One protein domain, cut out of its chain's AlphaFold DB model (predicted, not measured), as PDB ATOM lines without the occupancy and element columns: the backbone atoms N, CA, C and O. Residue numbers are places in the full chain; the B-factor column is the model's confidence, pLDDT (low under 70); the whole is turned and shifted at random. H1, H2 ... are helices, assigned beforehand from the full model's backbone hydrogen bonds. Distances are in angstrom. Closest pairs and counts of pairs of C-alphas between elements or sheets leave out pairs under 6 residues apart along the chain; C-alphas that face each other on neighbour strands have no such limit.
ATOM      1  N   TRP A  10       0.280  26.843 -29.081       82.19
ATOM      2  CA  TRP A  10      -0.016  27.247 -30.460       82.19
ATOM      3  C   TRP A  10      -1.030  26.341 -31.173       82.19
ATOM      4  O   TRP A  10      -1.800  26.838 -31.981       82.19
ATOM      5  N   ASP A  11      -1.118  25.048 -30.830       73.56
ATOM      6  CA  ASP A  11      -2.134  24.151 -31.417       73.56
ATOM      7  C   ASP A  11      -3.550  24.461 -30.912       73.56
ATOM      8  O   ASP A  11      -4.529  24.029 -31.513       73.56
ATOM      9  N   ALA A  12      -3.654  25.162 -29.780       80.50
ATOM     10  CA  ALA A  12      -4.921  25.529 -29.165       80.50
ATOM     11  C   ALA A  12      -5.432  26.904 -29.621       80.50
ATOM     12  O   ALA A  12      -6.611  27.198 -29.425       80.50
ATOM     13  N   ILE A  13      -4.548  27.762 -30.148       82.44
ATOM     14  CA  ILE A  13      -4.868  29.165 -30.463       82.44
ATOM     15  C   ILE A  13      -4.775  29.511 -31.948       82.44
ATOM     16  O   ILE A  13      -5.416  30.473 -32.354       82.44
ATOM     17  N   GLU A  14      -4.016  28.757 -32.743       82.12
ATOM     18  CA  GLU A  14      -3.901  29.001 -34.181       82.12
ATOM     19  C   GLU A  14      -4.983  28.257 -34.972       82.12
ATOM     20  O   GLU A  14      -5.372  27.138 -34.636       82.12
ATOM     21  N   ASP A  15      -5.429  28.872 -36.068       74.75
ATOM     22  CA  ASP A  15      -6.515  28.357 -36.915       74.75
ATOM     23  C   ASP A  15      -6.114  27.115 -37.732       74.75
ATOM     24  O   ASP A  15      -6.974  26.394 -38.252       74.75
ATOM     25  N   GLY A  16      -4.810  26.844 -37.848       76.19
ATOM     26  CA  GLY A  16      -4.286  25.733 -38.624       76.19
ATOM     27  C   GLY A  16      -2.972  25.165 -38.084       76.19
ATOM     28  O   GLY A  16      -2.177  25.864 -37.449       76.19
ATOM     29  N   PRO A  17      -2.699  23.876 -38.367       70.25
ATOM     30  CA  PRO A  17      -1.473  23.213 -37.918       70.25
ATOM     31  C   PRO A  17      -0.216  23.876 -38.503       70.25
ATOM     32  O   PRO A  17       0.829  23.917 -37.862       70.25
ATOM     33  N   ALA A  18      -0.328  24.447 -39.703       70.06
ATOM     34  CA  ALA A  18       0.757  25.141 -40.380       70.06
ATOM     35  C   ALA A  18       1.141  26.456 -39.685       70.06
ATOM     36  O   ALA A  18       2.333  26.739 -39.527       70.06
ATOM     37  N   GLU A  19       0.147  27.259 -39.290       72.38
ATOM     38  CA  GLU A  19       0.360  28.469 -38.500       72.38
ATOM     39  C   GLU A  19       0.905  28.124 -37.109       72.38
ATOM     40  O   GLU A  19       1.911  28.706 -36.692       72.38
ATOM     41  N   ALA A  20       0.333  27.109 -36.449       77.50
ATOM     42  CA  ALA A  20       0.790  26.624 -35.147       77.50
ATOM     43  C   ALA A  20       2.272  26.230 -35.160       77.50
ATOM     44  O   ALA A  20       3.039  26.641 -34.288       77.50
ATOM     45  N   GLU A  21       2.711  25.461 -36.156       76.38
ATOM     46  CA  GLU A  21       4.113  25.062 -36.304       76.38
ATOM     47  C   GLU A  21       5.037  26.251 -36.590       76.38
ATOM     48  O   GLU A  21       6.124  26.342 -36.015       76.38
ATOM     49  N   ASN A  22       4.605  27.199 -37.426       78.44
ATOM     50  CA  ASN A  22       5.365  28.420 -37.684       78.44
ATOM     51  C   ASN A  22       5.549  29.246 -36.395       78.44
ATOM     52  O   ASN A  22       6.656  29.708 -36.119       78.44
ATOM     53  N   MET A  23       4.516  29.369 -35.556       83.75
ATOM     54  CA  MET A  23       4.622  30.070 -34.270       83.75
ATOM     55  C   MET A  23       5.477  29.319 -33.242       83.75
ATOM     56  O   MET A  23       6.276  29.936 -32.528       83.75
ATOM     57  N   LYS A  24       5.416  27.981 -33.207       82.56
ATOM     58  CA  LYS A  24       6.340  27.156 -32.402       82.56
ATOM     59  C   LYS A  24       7.798  27.401 -32.794       82.56
ATOM     60  O   LYS A  24       8.642  27.627 -31.931       82.56
ATOM     61  N   LEU A  25       8.091  27.406 -34.093       81.94
ATOM     62  CA  LEU A  25       9.437  27.649 -34.608       81.94
ATOM     63  C   LEU A  25       9.945  29.056 -34.264       81.94
ATOM     64  O   LEU A  25      11.062  29.204 -33.763       81.94
ATOM     65  N   ARG A  26       9.119  30.087 -34.480       86.19
ATOM     66  CA  ARG A  26       9.480  31.473 -34.145       86.19
ATOM     67  C   ARG A  26       9.719  31.655 -32.650       86.19
ATOM     68  O   ARG A  26      10.707  32.277 -32.268       86.19
ATOM     69  N   SER A  27       8.858  31.084 -31.807       87.50
ATOM     70  CA  SER A  27       8.997  31.187 -30.349       87.50
ATOM     71  C   SER A  27      10.265  30.492 -29.854       87.50
ATOM     72  O   SER A  27      10.989  31.065 -29.042       87.50
ATOM     73  N   ALA A  28      10.599  29.314 -30.393       84.50
ATOM     74  CA  ALA A  28      11.845  28.617 -30.077       84.50
ATOM     75  C   ALA A  28      13.091  29.456 -30.414       84.50
ATOM     76  O   ALA A  28      13.977  29.605 -29.571       84.50
ATOM     77  N   LEU A  29      13.146  30.049 -31.613       85.50
ATOM     78  CA  LEU A  29      14.263  30.910 -32.021       85.50
ATOM     79  C   LEU A  29      14.362  32.172 -31.161       85.50
ATOM     80  O   LEU A  29      15.456  32.560 -30.759       85.50
ATOM     81  N   MET A  30      13.228  32.798 -30.854       89.06
ATOM     82  CA  MET A  30      13.172  33.999 -30.024       89.06
ATOM     83  C   MET A  30      13.726  33.744 -28.618       89.06
ATOM     84  O   MET A  30      14.583  34.495 -28.155       89.06
ATOM     85  N   MET A  31      13.308  32.646 -27.980       87.69
ATOM     86  CA  MET A  31      13.808  32.241 -26.664       87.69
ATOM     87  C   MET A  31      15.313  31.935 -26.689       87.69
ATOM     88  O   MET A  31      16.041  32.335 -25.781       87.69
ATOM     89  N   ALA A  32      15.795  31.259 -27.737       86.94
ATOM     90  CA  ALA A  32      17.218  30.962 -27.899       86.94
ATOM     91  C   ALA A  32      18.057  32.239 -28.039       86.94
ATOM     92  O   ALA A  32      19.104  32.379 -27.410       86.94
ATOM     93  N   LEU A  33      17.578  33.187 -28.847       88.62
ATOM     94  CA  LEU A  33      18.230  34.474 -29.058       88.62
ATOM     95  C   LEU A  33      18.265  35.311 -27.785       88.62
ATOM     96  O   LEU A  33      19.316  35.848 -27.446       88.62
ATOM     97  N   GLU A  34      17.148  35.400 -27.066       89.00
ATOM     98  CA  GLU A  34      17.079  36.125 -25.798       89.00
ATOM     99  C   GLU A  34      18.066  35.547 -24.779       89.00
ATOM    100  O   GLU A  34      18.841  36.292 -24.172       89.00
ATOM    101  N   LYS A  35      18.109  34.215 -24.663       88.19
ATOM    102  CA  LYS A  35      19.084  33.524 -23.820       88.19
ATOM    103  C   LYS A  35      20.518  33.853 -24.232       88.19
ATOM    104  O   LYS A  35      21.316  34.227 -23.383       88.19
ATOM    105  N   GLN A  36      20.842  33.775 -25.520       87.12
ATOM    106  CA  GLN A  36      22.190  34.049 -26.017       87.12
ATOM    107  C   GLN A  36      22.614  35.501 -25.745       87.12
ATOM    108  O   GLN A  36      23.738  35.745 -25.309       87.12
ATOM    109  N   ILE A  37      21.711  36.465 -25.955       88.38
ATOM    110  CA  ILE A  37      21.935  37.889 -25.661       88.38
ATOM    111  C   ILE A  37      22.207  38.089 -24.166       88.38
ATOM    112  O   ILE A  37      23.138  38.815 -23.804       88.38
ATOM    113  N   HIS A  38      21.425  37.427 -23.310       88.19
ATOM    114  CA  HIS A  38      21.587  37.476 -21.862       88.19
ATOM    115  C   HIS A  38      22.907  36.839 -21.405       88.19
ATOM    116  O   HIS A  38      23.652  37.461 -20.650       88.19
ATOM    117  N   ASP A  39      23.237  35.645 -21.900       87.38
ATOM    118  CA  ASP A  39      24.445  34.898 -21.530       87.38
ATOM    119  C   ASP A  39      25.726  35.643 -21.939       87.38
ATOM    120  O   ASP A  39      26.733  35.605 -21.229       87.38
ATOM    121  N   HIS A  40      25.678  36.400 -23.039       86.88
ATOM    122  CA  HIS A  40      26.770  37.274 -23.468       86.88
ATOM    123  C   HIS A  40      26.765  38.659 -22.793       86.88
ATOM    124  O   HIS A  40      27.708  39.434 -22.981       86.88
ATOM    125  N   GLY A  41      25.718  38.999 -22.035       89.25
ATOM    126  CA  GLY A  41      25.563  40.295 -21.372       89.25
ATOM    127  C   GLY A  41      25.453  41.476 -22.340       89.25
ATOM    128  O   GLY A  41      25.891  42.585 -22.020       89.25
ATOM    129  N   TRP A  42      24.924  41.259 -23.547       92.06
ATOM    130  CA  TRP A  42      24.811  42.322 -24.543       92.06
ATOM    131  C   TRP A  42      23.668  43.279 -24.214       92.06
ATOM    132  O   TRP A  42      22.566  42.883 -23.843       92.06
ATOM    133  N   THR A  43      23.917  44.574 -24.410       88.94
ATOM    134  CA  THR A  43      22.830  45.555 -24.455       88.94
ATOM    135  C   THR A  43      22.042  45.379 -25.756       88.94
ATOM    136  O   THR A  43      22.617  44.904 -26.736       88.94
ATOM    137  N   PRO A  44      20.771  45.815 -25.828       84.19
ATOM    138  CA  PRO A  44      20.007  45.799 -27.075       84.19
ATOM    139  C   PRO A  44      20.785  46.390 -28.262       84.19
ATOM    140  O   PRO A  44      20.911  45.768 -29.309       84.19
ATOM    141  N   ALA A  45      21.393  47.565 -28.091       88.56
ATOM    142  CA  ALA A  45      22.163  48.201 -29.161       88.56
ATOM    143  C   ALA A  45      23.394  47.372 -29.577       88.56
ATOM    144  O   ALA A  45      23.748  47.316 -30.755       88.56
ATOM    145  N   GLU A  46      24.049  46.704 -28.626       90.00
ATOM    146  CA  GLU A  46      25.182  45.828 -28.920       90.00
ATOM    147  C   GLU A  46      24.747  44.542 -29.625       90.00
ATOM    148  O   GLU A  46      25.347  44.162 -30.629       90.00
ATOM    149  N   ALA A  47      23.669  43.919 -29.151       90.44
ATOM    150  CA  ALA A  47      23.076  42.746 -29.769       90.44
ATOM    151  C   ALA A  47      22.624  43.053 -31.202       90.44
ATOM    152  O   ALA A  47      22.927  42.283 -32.105       90.44
ATOM    153  N   ALA A  48      21.988  44.204 -31.445       90.81
ATOM    154  CA  ALA A  48      21.578  44.614 -32.787       90.81
ATOM    155  C   ALA A  48      22.776  44.676 -33.750       90.81
ATOM    156  O   ALA A  48      22.745  44.089 -34.831       90.81
ATOM    157  N   ARG A  49      23.878  45.307 -33.320       90.25
ATOM    158  CA  ARG A  49      25.108  45.413 -34.121       90.25
ATOM    159  C   ARG A  49      25.777  44.064 -34.363       90.25
ATOM    160  O   ARG A  49      26.243  43.819 -35.472       90.25
ATOM    161  N   ARG A  50      25.833  43.197 -33.350       87.38
ATOM    162  CA  ARG A  50      26.489  41.882 -33.451       87.38
ATOM    163  C   ARG A  50      25.679  40.863 -34.237       87.38
ATOM    164  O   ARG A  50      26.263  40.067 -34.961       87.38
ATOM    165  N   LEU A  51      24.358  40.913 -34.115       87.38
ATOM    166  CA  LEU A  51      23.437  40.023 -34.817       87.38
ATOM    167  C   LEU A  51      23.047  40.548 -36.207       87.38
ATOM    168  O   LEU A  51      22.261  39.910 -36.900       87.38
ATOM    169  N   GLY A  52      23.591  41.700 -36.623       85.88
ATOM    170  CA  GLY A  52      23.395  42.254 -37.963       85.88
ATOM    171  C   GLY A  52      21.973  42.749 -38.234       85.88
ATOM    172  O   GLY A  52      21.534  42.740 -39.383       85.88
ATOM    173  N   VAL A  53      21.243  43.176 -37.200       88.19
ATOM    174  CA  VAL A  53      19.857  43.656 -37.313       88.19
ATOM    175  C   VAL A  53      19.712  45.118 -36.917       88.19
ATOM    176  O   VAL A  53      20.582  45.723 -36.294       88.19
ATOM    177  N   THR A  54      18.577  45.708 -37.288       88.38
ATOM    178  CA  THR A  54      18.222  47.059 -36.857       88.38
ATOM    179  C   THR A  54      17.879  47.075 -35.366       88.38
ATOM    180  O   THR A  54      17.387  46.092 -34.807       88.38
ATOM    181  N   GLU A  55      18.071  48.225 -34.717       85.38
ATOM    182  CA  GLU A  55      17.653  48.411 -33.321       85.38
ATOM    183  C   GLU A  55      16.137  48.220 -33.134       85.38
ATOM    184  O   GLU A  55      15.716  47.754 -32.080       85.38
ATOM    185  N   SER A  56      15.317  48.500 -34.162       86.88
ATOM    186  CA  SER A  56      13.869  48.238 -34.123       86.88
ATOM    187  C   SER A  56      13.574  46.750 -33.966       86.88
ATOM    188  O   SER A  56      12.853  46.379 -33.047       86.88
ATOM    189  N   HIS A  57      14.188  45.889 -34.787       85.44
ATOM    190  CA  HIS A  57      13.993  44.439 -34.684       85.44
ATOM    191  C   HIS A  57      14.482  43.892 -33.344       85.44
ATOM    192  O   HIS A  57      13.843  43.021 -32.763       85.44
ATOM    193  N   MET A  58      15.585  44.429 -32.817       89.69
ATOM    194  CA  MET A  58      16.050  44.063 -31.482       89.69
ATOM    195  C   MET A  58      15.054  44.476 -30.394       89.69
ATOM    196  O   MET A  58      14.815  43.739 -29.443       89.69
ATOM    197  N   PHE A  59      14.436  45.645 -30.525       86.19
ATOM    198  CA  PHE A  59      13.450  46.110 -29.562       86.19
ATOM    199  C   PHE A  59      12.140  45.321 -29.633       86.19
ATOM    200  O   PHE A  59      11.534  45.048 -28.598       86.19
ATOM    201  N   ASP A  60      11.722  44.921 -30.834       88.00
ATOM    202  CA  ASP A  60      10.584  44.024 -31.036       88.00
ATOM    203  C   ASP A  60      10.880  42.618 -30.482       88.00
ATOM    204  O   ASP A  60      10.013  42.031 -29.829       88.00
ATOM    205  N   LEU A  61      12.126  42.138 -30.616       88.19
ATOM    206  CA  LEU A  61      12.606  40.900 -29.993       88.19
ATOM    207  C   LEU A  61      12.511  40.978 -28.463       88.19
ATOM    208  O   LEU A  61      11.844  40.168 -27.832       88.19
ATOM    209  N   MET A  62      13.096  42.003 -27.845       84.19
ATOM    210  CA  MET A  62      13.080  42.149 -26.381       84.19
ATOM    211  C   MET A  62      11.685  42.418 -25.800       84.19
ATOM    212  O   MET A  62      11.480  42.299 -24.594       84.19
ATOM    213  N   ARG A  63      10.718  42.805 -26.637       86.88
ATOM    214  CA  ARG A  63       9.313  42.993 -26.254       86.88
ATOM    215  C   ARG A  63       8.447  41.755 -26.479       86.88
ATOM    216  O   ARG A  63       7.259  41.819 -26.171       86.88
ATOM    217  N   GLY A  64       8.998  40.666 -27.016       84.19
ATOM    218  CA  GLY A  64       8.244  39.439 -27.264       84.19
ATOM    219  C   GLY A  64       7.263  39.534 -28.440       84.19
ATOM    220  O   GLY A  64       6.293  38.781 -28.483       84.19
ATOM    221  N   LYS A  65       7.469  40.458 -29.392       86.69
ATOM    222  CA  LYS A  65       6.572  40.620 -30.547       86.69
ATOM    223  C   LYS A  65       6.847  39.584 -31.643       86.69
ATOM    224  O   LYS A  65       7.468  39.881 -32.662       86.69
ATOM    225  N   ILE A  66       6.370  38.366 -31.421       79.62
ATOM    226  CA  ILE A  66       6.578  37.217 -32.313       79.62
ATOM    227  C   ILE A  66       5.972  37.395 -33.722       79.62
ATOM    228  O   ILE A  66       6.509  36.864 -34.696       79.62
ATOM    229  N   ASP A  67       4.900  38.181 -33.849       81.38
ATOM    230  CA  ASP A  67       4.235  38.462 -35.128       81.38
ATOM    231  C   ASP A  67       4.992  39.465 -36.010       81.38
ATOM    232  O   ASP A  67       4.952  39.367 -37.235       81.38
ATOM    233  N   GLU A  68       5.706  40.409 -35.390       83.44
ATOM    234  CA  GLU A  68       6.455  41.475 -36.080       83.44
ATOM    235  C   GLU A  68       7.802  40.974 -36.617       83.44
ATOM    236  O   GLU A  68       8.375  41.549 -37.544       83.44
ATOM    237  N   LEU A  69       8.324  39.885 -36.045       81.56
ATOM    238  CA  LEU A  69       9.573  39.281 -36.485       81.56
ATOM    239  C   LEU A  69       9.308  38.147 -37.470       81.56
ATOM    240  O   LEU A  69       8.804  37.075 -37.131       81.56
ATOM    241  N   GLY A  70       9.723  38.384 -38.712       81.88
ATOM    242  CA  GLY A  70       9.787  37.342 -39.727       81.88
ATOM    243  C   GLY A  70      10.703  36.193 -39.298       81.88
ATOM    244  O   GLY A  70      11.745  36.401 -38.670       81.88
ATOM    245  N   MET A  71      10.324  34.978 -39.690       81.81
ATOM    246  CA  MET A  71      11.101  33.760 -39.458       81.81
ATOM    247  C   MET A  71      12.534  33.888 -39.997       81.81
ATOM    248  O   MET A  71      13.485  33.529 -39.309       81.81
ATOM    249  N   ASP A  72      12.701  34.474 -41.184       79.06
ATOM    250  CA  ASP A  72      14.008  34.691 -41.815       79.06
ATOM    251  C   ASP A  72      14.901  35.615 -40.983       79.06
ATOM    252  O   ASP A  72      16.095  35.368 -40.825       79.06
ATOM    253  N   THR A  73      14.320  36.664 -40.395       84.38
ATOM    254  CA  THR A  73      15.043  37.585 -39.511       84.38
ATOM    255  C   THR A  73      15.520  36.859 -38.258       84.38
ATOM    256  O   THR A  73      16.680  37.003 -37.874       84.38
ATOM    257  N   LEU A  74      14.654  36.051 -37.635       86.19
ATOM    258  CA  LEU A  74      15.005  35.248 -36.458       86.19
ATOM    259  C   LEU A  74      16.111  34.236 -36.774       86.19
ATOM    260  O   LEU A  74      17.051  34.087 -35.996       86.19
ATOM    261  N   LEU A  75      16.037  33.583 -37.930       82.75
ATOM    262  CA  LEU A  75      17.042  32.622 -38.358       82.75
ATOM    263  C   LEU A  75      18.396  33.292 -38.625       82.75
ATOM    264  O   LEU A  75      19.418  32.816 -38.133       82.75
ATOM    265  N   ASN A  76      18.406  34.422 -39.336       83.81
ATOM    266  CA  ASN A  76      19.626  35.191 -39.594       83.81
ATOM    267  C   ASN A  76      20.285  35.647 -38.289       83.81
ATOM    268  O   ASN A  76      21.497  35.498 -38.124       83.81
ATOM    269  N   MET A  77      19.486  36.128 -37.330       86.69
ATOM    270  CA  MET A  77      19.983  36.450 -35.994       86.69
ATOM    271  C   MET A  77      20.566  35.216 -35.309       86.69
ATOM    272  O   MET A  77      21.637  35.309 -34.720       86.69
ATOM    273  N   ALA A  78      19.905  34.058 -35.388       84.81
ATOM    274  CA  ALA A  78      20.361  32.854 -34.700       84.81
ATOM    275  C   ALA A  78      21.682  32.316 -35.263       84.81
ATOM    276  O   ALA A  78      22.565  31.901 -34.506       84.81
ATOM    277  N   ILE A  79      21.847  32.387 -36.586       84.06
ATOM    278  CA  ILE A  79      23.097  32.054 -37.270       84.06
ATOM    279  C   ILE A  79      24.206  33.018 -36.836       84.06
ATOM    280  O   ILE A  79      25.267  32.558 -36.411       84.06
ATOM    281  N   ALA A  80      23.947  34.331 -36.859       85.19
ATOM    282  CA  ALA A  80      24.902  35.353 -36.420       85.19
ATOM    283  C   ALA A  80      25.277  35.217 -34.934       85.19
ATOM    284  O   ALA A  80      26.407  35.501 -34.542       85.19
ATOM    285  N   ALA A  81      24.347  34.734 -34.110       84.69
ATOM    286  CA  ALA A  81      24.562  34.476 -32.693       84.69
ATOM    287  C   ALA A  81      25.374  33.195 -32.419       84.69
ATOM    288  O   ALA A  81      25.724  32.929 -31.269       84.69
ATOM    289  N   GLY A  82      25.654  32.386 -33.448       81.38
ATOM    290  CA  GLY A  82      26.406  31.140 -33.319       81.38
ATOM    291  C   GLY A  82      25.627  29.998 -32.663       81.38
ATOM    292  O   GLY A  82      26.248  29.018 -32.257       81.38
ATOM    293  N   LEU A  83      24.291  30.080 -32.589       77.88
ATOM    294  CA  LEU A  83      23.442  29.053 -31.958       77.88
ATOM    295  C   LEU A  83      23.587  27.670 -32.617       77.88
ATOM    296  O   LEU A  83      23.279  26.653 -32.008       77.88
ATOM    297  N   HIS A  84      24.111  27.606 -33.840       73.62
ATOM    298  CA  HIS A  84      24.303  26.357 -34.567       73.62
ATOM    299  C   HIS A  84      25.447  25.463 -34.059       73.62
ATOM    300  O   HIS A  84      25.485  24.296 -34.445       73.62
ATOM    301  N   ASN A  85      26.354  25.978 -33.220       65.50
ATOM    302  CA  ASN A  85      27.652  25.345 -32.939       65.50
ATOM    303  C   ASN A  85      27.721  24.396 -31.732       65.50
ATOM    304  O   ASN A  85      28.824  23.975 -31.434       65.50
ATOM    305  N   ASP A  86      26.609  24.101 -31.047       57.69
ATOM    306  CA  ASP A  86      26.423  23.004 -30.052       57.69
ATOM    307  C   ASP A  86      25.148  23.223 -29.196       57.69
ATOM    308  O   ASP A  86      24.905  22.518 -28.217       57.69
ATOM    309  N   ASP A  87      24.305  24.216 -29.518       68.69
ATOM    310  CA  ASP A  87      23.167  24.545 -28.659       68.69
ATOM    311  C   ASP A  87      22.027  23.505 -28.785       68.69
ATOM    312  O   ASP A  87      21.547  23.225 -29.892       68.69
ATOM    313  N   PRO A  88      21.519  22.944 -27.669       68.94
ATOM    314  CA  PRO A  88      20.421  21.974 -27.692       68.94
ATOM    315  C   PRO A  88      19.109  22.556 -28.247       68.94
ATOM    316  O   PRO A  88      18.219  21.808 -28.658       68.94
ATOM    317  N   THR A  89      18.959  23.881 -28.299       67.56
ATOM    318  CA  THR A  89      17.817  24.547 -28.943       67.56
ATOM    319  C   THR A  89      17.915  24.468 -30.460       67.56
ATOM    320  O   THR A  89      16.899  24.297 -31.130       67.56
ATOM    321  N   TRP A  90      19.128  24.487 -31.018       74.81
ATOM    322  CA  TRP A  90      19.340  24.286 -32.449       74.81
ATOM    323  C   TRP A  90      18.967  22.866 -32.887       74.81
ATOM    324  O   TRP A  90      18.391  22.675 -33.956       74.81
ATOM    325  N   ALA A  91      19.209  21.861 -32.039       71.75
ATOM    326  CA  ALA A  91      18.751  20.494 -32.286       71.75
ATOM    327  C   ALA A  91      17.213  20.383 -32.288       71.75
ATOM    328  O   ALA A  91      16.643  19.752 -33.178       71.75
ATOM    329  N   GLN A  92      16.538  21.044 -31.340       68.62
ATOM    330  CA  GLN A  92      15.069  21.111 -31.298       68.62
ATOM    331  C   GLN A  92      14.501  21.822 -32.531       68.62
ATOM    332  O   GLN A  92      13.552  21.339 -33.143       68.62
ATOM    333  N   PHE A  93      15.126  22.922 -32.950       75.19
ATOM    334  CA  PHE A  93      14.766  23.630 -34.173       75.19
ATOM    335  C   PHE A  93      14.904  22.744 -35.421       75.19
ATOM    336  O   PHE A  93      13.969  22.658 -36.217       75.19
ATOM    337  N   LYS A  94      16.026  22.020 -35.569       74.12
ATOM    338  CA  LYS A  94      16.206  21.050 -36.665       74.12
ATOM    339  C   LYS A  94      15.120  19.974 -36.657       74.12
ATOM    340  O   LYS A  94      14.599  19.647 -37.717       74.12
ATOM    341  N   ALA A  95      14.765  19.440 -35.487       73.44
ATOM    342  CA  ALA A  95      13.709  18.435 -35.372       73.44
ATOM    343  C   ALA A  95      12.347  18.978 -35.839       73.44
ATOM    344  O   ALA A  95      11.653  18.310 -36.604       73.44
ATOM    345  N   LEU A  96      12.010  20.214 -35.458       72.69
ATOM    346  CA  LEU A  96      10.780  20.883 -35.891       72.69
ATOM    347  C   LEU A  96      10.769  21.176 -37.400       72.69
ATOM    348  O   LEU A  96       9.734  21.026 -38.045       72.69
ATOM    349  N   LEU A  97      11.909  21.542 -37.998       73.56
ATOM    350  CA  LEU A  97      12.012  21.696 -39.454       73.56
ATOM    351  C   LEU A  97      11.793  20.370 -40.187       73.56
ATOM    352  O   LEU A  97      11.083  20.334 -41.189       73.56
ATOM    353  N   VAL A  98      12.374  19.278 -39.687       68.50
ATOM    354  CA  VAL A  98      12.177  17.939 -40.259       68.50
ATOM    355  C   VAL A  98      10.704  17.530 -40.187       68.50
ATOM    356  O   VAL A  98      10.163  17.033 -41.173       68.50
ATOM    357  N   GLU A  99      10.033  17.776 -39.060       69.94
ATOM    358  CA  GLU A  99       8.596  17.528 -38.906       69.94
ATOM    359  C   GLU A  99       7.770  18.350 -39.904       69.94
ATOM    360  O   GLU A  99       6.968  17.784 -40.650       69.94
ATOM    361  N   ARG A 100       8.055  19.653 -40.024       67.25
ATOM    362  CA  ARG A 100       7.387  20.562 -40.965       67.25
ATOM    363  C   ARG A 100       7.549  20.133 -42.423       67.25
ATOM    364  O   ARG A 100       6.590  20.202 -43.198       67.25
ATOM    365  N   ILE A 101       8.757  19.708 -42.803       67.44
ATOM    366  CA  ILE A 101       9.076  19.207 -44.147       67.44
ATOM    367  C   ILE A 101       8.310  17.909 -44.416       67.44
ATOM    368  O   ILE A 101       7.672  17.788 -45.460       67.44
ATOM    369  N   ASN A 102       8.304  16.968 -43.468       63.25
ATOM    370  CA  ASN A 102       7.568  15.709 -43.594       63.25
ATOM    371  C   ASN A 102       6.050  15.934 -43.696       63.25
ATOM    372  O   ASN A 102       5.398  15.319 -44.540       63.25
ATOM    373  N   ALA A 103       5.490  16.852 -42.899       61.75
ATOM    374  CA  ALA A 103       4.076  17.227 -42.946       61.75
ATOM    375  C   ALA A 103       3.694  17.909 -44.274       61.75
ATOM    376  O   ALA A 103       2.630  17.638 -44.839       61.75
ATOM    377  N   GLY A 104       4.580  18.756 -44.812       61.22
ATOM    378  CA  GLY A 104       4.428  19.350 -46.143       61.22
ATOM    379  C   GLY A 104       4.472  18.305 -47.265       61.22
ATOM    380  O   GLY A 104       3.629  18.322 -48.162       61.22
ATOM    381  N   LEU A 105       5.400  17.344 -47.185       55.41
ATOM    382  CA  LEU A 105       5.541  16.255 -48.157       55.41
ATOM    383  C   LEU A 105       4.358  15.272 -48.117       55.41
ATOM    384  O   LEU A 105       3.963  14.733 -49.149       55.41
ATOM    385  N   ALA A 106       3.757  15.074 -46.941       59.34
ATOM    386  CA  ALA A 106       2.542  14.284 -46.756       59.34
ATOM    387  C   ALA A 106       1.270  14.978 -47.289       59.34
ATOM    388  O   ALA A 106       0.180  14.410 -47.207       59.34
ATOM    389  N   GLY A 107       1.382  16.204 -47.820       56.50
ATOM    390  CA  GLY A 107       0.250  16.979 -48.332       56.50
ATOM    391  C   GLY A 107      -0.699  17.484 -47.241       56.50
ATOM    392  O   GLY A 107      -1.777  17.981 -47.559       56.50
ATOM    393  N   GLN A 108      -0.311  17.368 -45.966       53.69
ATOM    394  CA  GLN A 108      -1.080  17.878 -44.828       53.69
ATOM    395  C   GLN A 108      -0.903  19.394 -44.654       53.69
ATOM    396  O   GLN A 108      -1.719  20.025 -43.987       53.69
ATOM    397  N   VAL A 109       0.110  19.993 -45.294       50.88
ATOM    398  CA  VAL A 109       0.340  21.441 -45.309       50.88
ATOM    399  C   VAL A 109       0.734  21.927 -46.715       50.88
ATOM    400  O   VAL A 109       1.588  21.328 -47.359       50.88
ATOM    401  N   SER A 110       0.095  23.010 -47.185       45.72
ATOM    402  CA  SER A 110       0.203  23.588 -48.543       45.72
ATOM    403  C   SER A 110       1.641  23.744 -49.065       45.72
ATOM    404  O   SER A 110       2.534  24.187 -48.343       45.72
ATOM    405  N   SER A 111       1.825  23.416 -50.352       41.84
ATOM    406  CA  SER A 111       3.102  23.101 -51.004       41.84
ATOM    407  C   SER A 111       4.137  24.218 -51.117       41.84
ATOM    408  O   SER A 111       5.221  23.888 -51.577       41.84
ATOM    409  N   LYS A 112       3.872  25.478 -50.735       53.16
ATOM    410  CA  LYS A 112       4.862  26.568 -50.851       53.16
ATOM    411  C   LYS A 112       4.750  27.664 -49.790       53.16
ATOM    412  O   LYS A 112       3.722  28.334 -49.737       53.16
ATOM    413  N   SER A 113       5.811  27.904 -49.002       47.97
ATOM    414  CA  SER A 113       6.037  29.168 -48.266       47.97
ATOM    415  C   SER A 113       7.469  29.276 -47.713       47.97
ATOM    416  O   SER A 113       7.949  28.330 -47.097       47.97
ATOM    417  N   VAL A 114       8.102  30.431 -47.973       44.75
ATOM    418  CA  VAL A 114       9.386  31.049 -47.534       44.75
ATOM    419  C   VAL A 114      10.609  30.148 -47.268       44.75
ATOM    420  O   VAL A 114      11.674  30.390 -47.833       44.75
ATOM    421  N   SER A 115      10.472  29.059 -46.518       36.38
ATOM    422  CA  SER A 115      11.495  28.020 -46.329       36.38
ATOM    423  C   SER A 115      11.872  27.250 -47.604       36.38
ATOM    424  O   SER A 115      12.935  26.643 -47.648       36.38
ATOM    425  N   GLU A 116      11.058  27.291 -48.666       43.84
ATOM    426  CA  GLU A 116      11.418  26.674 -49.958       43.84
ATOM    427  C   GLU A 116      12.607  27.357 -50.661       43.84
ATOM    428  O   GLU A 116      13.262  26.719 -51.477       43.84
ATOM    429  N   ILE A 117      12.896  28.631 -50.360       45.56
ATOM    430  CA  ILE A 117      13.995  29.400 -50.978       45.56
ATOM    431  C   ILE A 117      15.291  29.294 -50.154       45.56
ATOM    432  O   ILE A 117      16.378  29.345 -50.721       45.56
ATOM    433  N   LEU A 118      15.201  29.071 -48.839       50.00
ATOM    434  CA  LEU A 118      16.374  28.844 -47.980       50.00
ATOM    435  C   LEU A 118      16.864  27.385 -47.961       50.00
ATOM    436  O   LEU A 118      17.859  27.075 -47.305       50.00
ATOM    437  N   ASN A 119      16.182  26.486 -48.673       45.97
ATOM    438  CA  ASN A 119      16.473  25.058 -48.648       45.97
ATOM    439  C   ASN A 119      17.804  24.687 -49.331       45.97
ATOM    440  O   ASN A 119      18.413  23.719 -48.904       45.97
ATOM    441  N   ASP A 120      18.309  25.442 -50.313       45.03
ATOM    442  CA  ASP A 120      19.611  25.129 -50.937       45.03
ATOM    443  C   ASP A 120      20.801  25.420 -50.001       45.03
ATOM    444  O   ASP A 120      21.727  24.617 -49.908       45.03
ATOM    445  N   GLU A 121      20.760  26.514 -49.233       46.78
ATOM    446  CA  GLU A 121      21.854  26.854 -48.308       46.78
ATOM    447  C   GLU A 121      21.747  26.124 -46.964       46.78
ATOM    448  O   GLU A 121      22.758  25.676 -46.421       46.78
ATOM    449  N   LEU A 122      20.532  25.930 -46.432       47.69
ATOM    450  CA  LEU A 122      20.349  25.176 -45.188       47.69
ATOM    451  C   LEU A 122      20.503  23.668 -45.385       47.69
ATOM    452  O   LEU A 122      21.012  23.015 -44.477       47.69
ATOM    453  N   ALA A 123      20.122  23.096 -46.537       50.22
ATOM    454  CA  ALA A 123      20.384  21.681 -46.804       50.22
ATOM    455  C   ALA A 123      21.884  21.409 -46.942       50.22
ATOM    456  O   ALA A 123      22.343  20.387 -46.442       50.22
ATOM    457  N   GLN A 124      22.652  22.328 -47.538       51.12
ATOM    458  CA  GLN A 124      24.110  22.223 -47.600       51.12
ATOM    459  C   GLN A 124      24.734  22.322 -46.198       51.12
ATOM    460  O   GLN A 124      25.525  21.460 -45.822       51.12
ATOM    461  N   LEU A 125      24.297  23.286 -45.377       46.28
ATOM    462  CA  LEU A 125      24.744  23.421 -43.985       46.28
ATOM    463  C   LEU A 125      24.407  22.174 -43.147       46.28
ATOM    464  O   LEU A 125      25.216  21.707 -42.351       46.28
ATOM    465  N   VAL A 126      23.207  21.615 -43.318       43.84
ATOM    466  CA  VAL A 126      22.778  20.393 -42.623       43.84
ATOM    467  C   VAL A 126      23.554  19.175 -43.129       43.84
ATOM    468  O   VAL A 126      23.981  18.378 -42.298       43.84
ATOM    469  N   ALA A 127      23.799  19.057 -44.438       51.41
ATOM    470  CA  ALA A 127      24.565  17.967 -45.038       51.41
ATOM    471  C   ALA A 127      26.026  17.950 -44.556       51.41
ATOM    472  O   ALA A 127      26.518  16.882 -44.177       51.41
ATOM    473  N   ASP A 128      26.683  19.112 -44.475       43.97
ATOM    474  CA  ASP A 128      28.046  19.244 -43.944       43.97
ATOM    475  C   ASP A 128      28.119  18.871 -42.448       43.97
ATOM    476  O   ASP A 128      29.056  18.197 -42.025       43.97
ATOM    477  N   ILE A 129      27.083  19.177 -41.653       44.19
ATOM    478  CA  ILE A 129      27.006  18.768 -40.236       44.19
ATOM    479  C   ILE A 129      26.772  17.253 -40.075       44.19
ATOM    480  O   ILE A 129      27.297  16.642 -39.145       44.19
ATOM    481  N   THR A 130      25.983  16.613 -40.946       40.69
ATOM    482  CA  THR A 130      25.768  15.150 -40.882       40.69
ATOM    483  C   THR A 130      26.941  14.322 -41.400       40.69
ATOM    484  O   THR A 130      27.054  13.158 -41.021       40.69
ATOM    485  N   THR A 131      27.814  14.887 -42.236       40.94
ATOM    486  CA  THR A 131      28.938  14.135 -42.820       40.94
ATOM    487  C   THR A 131      30.102  13.971 -41.831       40.94
ATOM    488  O   THR A 131      30.789  12.953 -41.876       40.94
ATOM    489  N   ASP A 132      30.269  14.890 -40.874       39.16
ATOM    490  CA  ASP A 132      31.355  14.838 -39.875       39.16
ATOM    491  C   ASP A 132      31.087  13.863 -38.703       39.16
ATOM    492  O   ASP A 132      31.974  13.578 -37.905       39.16
TER     493      ASP A 132
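AT A GLANCE: This is residues 10 to 132 of the 152 residues of the protein "HTH_37 domain-containing protein" of Bordetella genomosp. 4 (UniProt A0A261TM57). One long helix, H2, runs through the middle of the model, with H5 and H6 each packed along it at a shallow tilt and apart from each other. The small helices H3 and H4 pack on each other near the later part of H2, short H1 sits at its beginning, and H7 follows a long unnamed stretch as an arm whose residues 119 to 124 stick out. The printed part has 123 residues with seven named helices, H1 to H7 in chain order, and no named strand; the class is all helix. The whole is compact, with a radius of gyration of the C-alphas of 14.9 A, and spans 43 by 40 by 23 A.

HOW THE PARTS SIT: H2, residues 17 to 39, is the hub, touching four other helices. It touches H6, residues 88 to 105, at a shallow tilt of 16 degrees, opposite ways; the closest C-alphas, of Ala 32 and Thr 89, are 6.5 A apart. With residues 25 to 33 alone it touches H5, residues 71 to 80, at a shallow tilt of 30 degrees, the same way; the closest C-alphas are those of Arg 26 and Met 71, 6.0 A. With residues 30 to 34 alone it only just touches H4, residues 55 to 62, with 3 pairs of C-alphas within 8 A; the closest are those of Met 30 and Leu 61, 6.9 A, and the lines are about perpendicular at 78 degrees. H4 touches H3, residues 44 to 50, at a steep tilt of 66 degrees, opposite ways; the closest C-alphas, of Ala 48 and Glu 55, are 5.5 A apart. H3 is close to H2 but not clearly touching, the C-alphas of Ile 37 and Ala 47 being 6.5 A apart. H2 touches H1, residues 10 to 13, with residues 17 to 24 alone, closest at the C-alphas of Trp 10 and Ala 20, 4.8 A. H7, residues 119 to 131, touches no helix. The helix packing is part aligned, part crossed. Each O i to N i+4 pair is within hydrogen-bond range in H2 to H7, and H1 is too short for such a pair.

IN THESE COORDINATES: H2 is 32.8 A long, from C-alpha 17 at (-1.473, 23.213, -37.918) to C-alpha 39 at (24.445, 34.898, -21.530). H6 measures 25.9 A, H7 17.6 A and H5 14.2 A; H7 ends at C-alpha 131, (28.938, 14.135, -42.820).

THE WHOLE: The C-alphas of Gly 41 and Gly 107 are the farthest apart, at 43.7 A. The printed part has no cut. The link from H6 to H7, residues 106 to 118, is long. The mean pLDDT of the printed part is 73.2; residues 85 to 89, 92 and 98 to 132 are under 70.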